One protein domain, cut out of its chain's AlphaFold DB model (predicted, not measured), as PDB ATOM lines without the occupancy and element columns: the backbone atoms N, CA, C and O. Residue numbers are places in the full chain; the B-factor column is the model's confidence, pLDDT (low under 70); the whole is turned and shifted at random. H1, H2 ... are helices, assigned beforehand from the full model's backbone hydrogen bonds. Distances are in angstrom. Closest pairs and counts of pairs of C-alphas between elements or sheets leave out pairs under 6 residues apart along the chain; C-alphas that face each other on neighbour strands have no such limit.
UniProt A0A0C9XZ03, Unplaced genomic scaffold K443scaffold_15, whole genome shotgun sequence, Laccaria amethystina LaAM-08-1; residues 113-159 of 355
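This is residues 113 to 159 of the 355 residues of an uncharacterized protein of Laccaria amethystina LaAM-08-1 (UniProt A0A0C9XZ03). Helix H2 and the shorter helix H1 follow each other end to end, nearly in line, as a thin rod, and a looped tail without a named element, residues 113 to 124, lies at the H1 end. Residues 132 to 159 stick out free of the rest. The printed part has 47 residues with two named helices, H1 then H2, and no named strand; the class is all helix. It is extended, with a radius of gyration of the C-alphas of 17.0 A and spans of 50 by 19 by 11 A.

H2, residues 142 to 157, measures 22.0 A and ends at C-alpha 157 at (-29.037, -57.317, 2.508). H1, residues 125 to 136, measures 15.9 A and begins at C-alpha 125 at (-26.651, -30.459, -35.269).

H2 and H1 are apart, with no C-alpha of one within 8 A of the other. A tight link of 5 residues joins them. In both helices every O i to N i+4 pair is within hydrogen-bond range.

The C-alphas farthest apart, of Asp 123 and Gly 159, are 51.0 A apart. The printed part has no cut. Mean pLDDT of the printed part is 83.7; residues 113, 116 and 118 are under 70.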
ATOM      1  N   ILE A 113     -12.931 -33.328 -39.284       69.69
ATOM      2  CA  ILE A 113     -12.061 -34.259 -38.564       69.69
ATOM      3  C   ILE A 113     -12.971 -35.276 -37.868       69.69
ATOM      4  O   ILE A 113     -13.632 -34.918 -36.892       69.69
ATOM      5  N   PRO A 114     -13.039 -36.538 -38.329       76.19
ATOM      6  CA  PRO A 114     -13.800 -37.558 -37.624       76.19
ATOM      7  C   PRO A 114     -13.167 -37.814 -36.252       76.19
ATOM      8  O   PRO A 114     -11.939 -37.855 -36.116       76.19
ATOM      9  N   ILE A 115     -13.998 -38.024 -35.231       71.12
ATOM     10  CA  ILE A 115     -13.509 -38.419 -33.907       71.12
ATOM     11  C   ILE A 115     -12.794 -39.765 -34.050       71.12
ATOM     12  O   ILE A 115     -13.387 -40.757 -34.470       71.12
ATOM     13  N   GLN A 116     -11.511 -39.819 -33.687       65.94
ATOM     14  CA  GLN A 116     -10.730 -41.050 -33.790       65.94
ATOM     15  C   GLN A 116     -11.412 -42.196 -33.025       65.94
ATOM     16  O   GLN A 116     -11.721 -42.074 -31.842       65.94
ATOM     17  N   GLY A 117     -11.667 -43.310 -33.717       71.19
ATOM     18  CA  GLY A 117     -12.374 -44.473 -33.167       71.19
ATOM     19  C   GLY A 117     -13.889 -44.495 -33.407       71.19
ATOM     20  O   GLY A 117     -14.511 -45.529 -33.175       71.19
ATOM     21  N   THR A 118     -14.482 -43.421 -33.932       69.94
ATOM     22  CA  THR A 118     -15.871 -43.405 -34.415       69.94
ATOM     23  C   THR A 118     -15.913 -42.880 -35.846       69.94
ATOM     24  O   THR A 118     -15.303 -41.869 -36.159       69.94
ATOM     25  N   THR A 119     -16.663 -43.518 -36.738       73.06
ATOM     26  CA  THR A 119     -16.851 -43.032 -38.120       73.06
ATOM     27  C   THR A 119     -17.823 -41.846 -38.209       73.06
ATOM     28  O   THR A 119     -18.370 -41.583 -39.274       73.06
ATOM     29  N   ILE A 120     -18.090 -41.161 -37.091       75.56
ATOM     30  CA  ILE A 120     -19.093 -40.102 -36.984       75.56
ATOM     31  C   ILE A 120     -18.408 -38.762 -37.249       75.56
ATOM     32  O   ILE A 120     -17.428 -38.411 -36.588       75.56
ATOM     33  N   ILE A 121     -18.937 -38.034 -38.227       76.88
ATOM     34  CA  ILE A 121     -18.539 -36.672 -38.564       76.88
ATOM     35  C   ILE A 121     -19.560 -35.730 -37.911       76.88
ATOM     36  O   ILE A 121     -20.753 -35.841 -38.179       76.88
ATOM     37  N   LEU A 122     -19.102 -34.850 -37.020       73.69
ATOM     38  CA  LEU A 122     -19.949 -33.960 -36.213       73.69
ATOM     39  C   LEU A 122     -20.325 -32.661 -36.953       73.69
ATOM     40  O   LEU A 122     -20.225 -31.577 -36.385       73.69
ATOM     41  N   ASP A 123     -20.735 -32.760 -38.218       79.75
ATOM     42  CA  ASP A 123     -21.022 -31.574 -39.040       79.75
ATOM     43  C   ASP A 123     -22.503 -31.155 -39.002       79.75
ATOM     44  O   ASP A 123     -22.818 -30.019 -39.347       79.75
ATOM     45  N   SER A 124     -23.422 -32.037 -38.578       85.88
ATOM     46  CA  SER A 124     -24.846 -31.705 -38.444       85.88
ATOM     47  C   SER A 124     -25.288 -31.610 -36.976       85.88
ATOM     48  O   SER A 124     -24.882 -32.440 -36.151       85.88
ATOM     49  N   PRO A 125     -26.146 -30.627 -36.633       87.62
ATOM     50  CA  PRO A 125     -26.651 -30.459 -35.269       87.62
ATOM     51  C   PRO A 125     -27.418 -31.698 -34.782       87.62
ATOM     52  O   PRO A 125     -27.266 -32.104 -33.636       87.62
ATOM     53  N   GLU A 126     -28.130 -32.392 -35.671       87.19
ATOM     54  CA  GLU A 126     -28.854 -33.627 -35.337       87.19
ATOM     55  C   GLU A 126     -27.916 -34.778 -34.931       87.19
ATOM     56  O   GLU A 126     -28.197 -35.537 -34.002       87.19
ATOM     57  N   VAL A 127     -26.764 -34.911 -35.602       86.31
ATOM     58  CA  VAL A 127     -25.767 -35.943 -35.269       86.31
ATOM     59  C   VAL A 127     -25.066 -35.604 -33.955       86.31
ATOM     60  O   VAL A 127     -24.793 -36.504 -33.156       86.31
ATOM     61  N   LEU A 128     -24.825 -34.316 -33.700       83.00
ATOM     62  CA  LEU A 128     -24.328 -33.826 -32.416       83.00
ATOM     63  C   LEU A 128     -25.301 -34.153 -31.278       83.00
ATOM     64  O   LEU A 128     -24.878 -34.718 -30.271       83.00
ATOM     65  N   GLU A 129     -26.594 -33.886 -31.439       88.62
ATOM     66  CA  GLU A 129     -27.621 -34.200 -30.438       88.62
ATOM     67  C   GLU A 129     -27.787 -35.708 -30.218       88.62
ATOM     68  O   GLU A 129     -27.874 -36.176 -29.077       88.62
ATOM     69  N   GLY A 130     -27.760 -36.503 -31.290       89.31
ATOM     70  CA  GLY A 130     -27.750 -37.963 -31.206       89.31
ATOM     71  C   GLY A 130     -26.552 -38.480 -30.405       89.31
ATOM     72  O   GLY A 130     -26.706 -39.288 -29.488       89.31
ATOM     73  N   TRP A 131     -25.358 -37.953 -30.679       85.94
ATOM     74  CA  TRP A 131     -24.133 -38.329 -29.976       85.94
ATOM     75  C   TRP A 131     -24.117 -37.863 -28.513       85.94
ATOM     76  O   TRP A 131     -23.737 -38.629 -27.620       85.94
ATOM     77  N   ILE A 132     -24.574 -36.635 -28.239       85.69
ATOM     78  CA  ILE A 132     -24.705 -36.086 -26.884       85.69
ATOM     79  C   ILE A 132     -25.734 -36.888 -26.093       85.69
ATOM     80  O   ILE A 132     -25.451 -37.266 -24.960       85.69
ATOM     81  N   SER A 133     -26.898 -37.203 -26.660       87.56
ATOM     82  CA  SER A 133     -27.926 -37.993 -25.978       87.56
ATOM     83  C   SER A 133     -27.463 -39.427 -25.720       87.56
ATOM     84  O   SER A 133     -27.689 -39.947 -24.626       87.56
ATOM     85  N   GLU A 134     -26.740 -40.057 -26.650       88.19
ATOM     86  CA  GLU A 134     -26.126 -41.369 -26.433       88.19
ATOM     87  C   GLU A 134     -25.077 -41.321 -25.316       88.19
ATOM     88  O   GLU A 134     -25.088 -42.168 -24.417       88.19
ATOM     89  N   ARG A 135     -24.190 -40.318 -25.319       86.69
ATOM     90  CA  ARG A 135     -23.195 -40.163 -24.253       86.69
ATOM     91  C   ARG A 135     -23.821 -39.792 -22.922       86.69
ATOM     92  O   ARG A 135     -23.443 -40.398 -21.928       86.69
ATOM     93  N   LYS A 136     -24.811 -38.904 -22.877       85.69
ATOM     94  CA  LYS A 136     -25.577 -38.551 -21.670       85.69
ATOM     95  C   LYS A 136     -26.310 -39.776 -21.117       85.69
ATOM     96  O   LYS A 136     -26.283 -40.018 -19.916       85.69
ATOM     97  N   LYS A 137     -26.838 -40.642 -21.996       84.88
ATOM     98  CA  LYS A 137     -27.373 -41.973 -21.658       84.88
ATOM     99  C   LYS A 137     -26.312 -42.992 -21.264       84.88
ATOM    100  O   LYS A 137     -26.704 -44.068 -20.833       84.88
ATOM    101  N   ARG A 138     -25.012 -42.764 -21.425       79.75
ATOM    102  CA  ARG A 138     -23.938 -43.666 -20.952       79.75
ATOM    103  C   ARG A 138     -23.130 -43.059 -19.809       79.75
ATOM    104  O   ARG A 138     -22.395 -43.786 -19.144       79.75
ATOM    105  N   PHE A 139     -23.289 -41.764 -19.569       81.69
ATOM    106  CA  PHE A 139     -22.606 -41.052 -18.512       81.69
ATOM    107  C   PHE A 139     -23.092 -41.568 -17.152       81.69
ATOM    108  O   PHE A 139     -24.273 -41.913 -17.012       81.69
ATOM    109  N   PRO A 140     -22.208 -41.665 -16.149       85.56
ATOM    110  CA  PRO A 140     -22.612 -41.939 -14.779       85.56
ATOM    111  C   PRO A 140     -23.443 -40.759 -14.260       85.56
ATOM    112  O   PRO A 140     -22.912 -39.800 -13.715       85.56
ATOM    113  N   THR A 141     -24.755 -40.791 -14.481       82.00
ATOM    114  CA  THR A 141     -25.681 -39.853 -13.846       82.00
ATOM    115  C   THR A 141     -25.840 -40.233 -12.380       82.00
ATOM    116  O   THR A 141     -25.822 -41.425 -12.056       82.00
ATOM    117  N   ALA A 142     -26.028 -39.240 -11.507       82.44
ATOM    118  CA  ALA A 142     -26.256 -39.458 -10.076       82.44
ATOM    119  C   ALA A 142     -27.345 -40.520  -9.840       82.44
ATOM    120  O   ALA A 142     -27.103 -41.515  -9.169       82.44
ATOM    121  N   THR A 143     -28.453 -40.426 -10.579       84.06
ATOM    122  CA  THR A 143     -29.559 -41.396 -10.550       84.06
ATOM    123  C   THR A 143     -29.136 -42.843 -10.813       84.06
ATOM    124  O   THR A 143     -29.556 -43.753 -10.108       84.06
ATOM    125  N   ARG A 144     -28.262 -43.093 -11.796       84.38
ATOM    126  CA  ARG A 144     -27.779 -44.451 -12.094       84.38
ATOM    127  C   ARG A 144     -26.741 -44.941 -11.107       84.38
ATOM    128  O   ARG A 144     -26.593 -46.152 -10.941       84.38
ATOM    129  N   VAL A 145     -25.978 -44.024 -10.525       86.81
ATOM    130  CA  VAL A 145     -25.054 -44.340  -9.440       86.81
ATOM    131  C   VAL A 145     -25.858 -44.746  -8.207       86.81
ATOM    132  O   VAL A 145     -25.563 -45.792  -7.639       86.81
ATOM    133  N   ASP A 146     -26.918 -44.015  -7.874       89.44
ATOM    134  CA  ASP A 146     -27.792 -44.308  -6.738       89.44
ATOM    135  C   ASP A 146     -28.608 -45.583  -6.962       89.44
ATOM    136  O   ASP A 146     -28.662 -46.434  -6.082       89.44
ATOM    137  N   ASP A 147     -29.120 -45.822  -8.172       87.75
ATOM    138  CA  ASP A 147     -29.751 -47.099  -8.524       87.75
ATOM    139  C   ASP A 147     -28.783 -48.282  -8.425       87.75
ATOM    140  O   ASP A 147     -29.174 -49.373  -8.003       87.75
ATOM    141  N   LYS A 148     -27.515 -48.096  -8.818       88.81
ATOM    142  CA  LYS A 148     -26.477 -49.126  -8.660       88.81
ATOM    143  C   LYS A 148     -26.119 -49.347  -7.195       88.81
ATOM    144  O   LYS A 148     -25.949 -50.503  -6.820       88.81
ATOM    145  N   LYS A 149     -26.018 -48.284  -6.391       90.94
ATOM    146  CA  LYS A 149     -25.784 -48.361  -4.942       90.94
ATOM    147  C   LYS A 149     -26.939 -49.074  -4.246       90.94
ATOM    148  O   LYS A 149     -26.700 -50.078  -3.592       90.94
ATOM    149  N   ARG A 150     -28.183 -48.677  -4.519       92.38
ATOM    150  CA  ARG A 150     -29.398 -49.318  -3.997       92.38
ATOM    151  C   ARG A 150     -29.471 -50.801  -4.356       92.38
ATOM    152  O   ARG A 150     -29.738 -51.629  -3.494       92.38
ATOM    153  N   LYS A 151     -29.180 -51.170  -5.610       91.69
ATOM    154  CA  LYS A 151     -29.119 -52.585  -6.028       91.69
ATOM    155  C   LYS A 151     -27.990 -53.355  -5.342       91.69
ATOM    156  O   LYS A 151     -28.159 -54.535  -5.048       91.69
ATOM    157  N   LEU A 152     -26.845 -52.711  -5.116       88.44
ATOM    158  CA  LEU A 152     -25.736 -53.295  -4.360       88.44
ATOM    159  C   LEU A 152     -26.128 -53.532  -2.900       88.44
ATOM    160  O   LEU A 152     -25.932 -54.634  -2.402       88.44
ATOM    161  N   GLU A 153     -26.734 -52.546  -2.244       90.25
ATOM    162  CA  GLU A 153     -27.210 -52.630  -0.859       90.25
ATOM    163  C   GLU A 153     -28.296 -53.696  -0.690       90.25
ATOM    164  O   GLU A 153     -28.226 -54.498   0.238       90.25
ATOM    165  N   GLU A 154     -29.250 -53.793  -1.619       92.19
ATOM    166  CA  GLU A 154     -30.280 -54.837  -1.601       92.19
ATOM    167  C   GLU A 154     -29.677 -56.242  -1.784       92.19
ATOM    168  O   GLU A 154     -30.097 -57.198  -1.134       92.19
ATOM    169  N   ALA A 155     -28.651 -56.385  -2.631       87.12
ATOM    170  CA  ALA A 155     -27.938 -57.649  -2.815       87.12
ATOM    171  C   ALA A 155     -27.067 -58.028  -1.601       87.12
ATOM    172  O   ALA A 155     -26.930 -59.218  -1.297       87.12
ATOM    173  N   ILE A 156     -26.517 -57.032  -0.897       87.19
ATOM    174  CA  ILE A 156     -25.821 -57.205   0.386       87.19
ATOM    175  C   ILE A 156     -26.823 -57.638   1.463       87.19
ATOM    176  O   ILE A 156     -26.585 -58.631   2.143       87.19
ATOM    177  N   ALA A 157     -27.974 -56.969   1.565       89.50
ATOM    178  CA  ALA A 157     -29.037 -57.317   2.508       89.50
ATOM    179  C   ALA A 157     -29.613 -58.719   2.244       89.50
ATOM    180  O   ALA A 157     -29.931 -59.452   3.178       89.50
ATOM    181  N   ARG A 158     -29.685 -59.132   0.972       91.12
ATOM    182  CA  ARG A 158     -30.083 -60.488   0.556       91.12
ATOM    183  C   ARG A 158     -28.990 -61.544   0.805       91.12
ATOM    184  O   ARG A 158     -29.240 -62.727   0.598       91.12
ATOM    185  N   GLY A 159     -27.784 -61.146   1.219       82.50
ATOM    186  CA  GLY A 159     -26.669 -62.053   1.509       82.50
ATOM    187  C   GLY A 159     -26.076 -62.753   0.279       82.50
ATOM    188  O   GLY A 159     -25.367 -63.745   0.424       82.50
TER     189      GLY A 159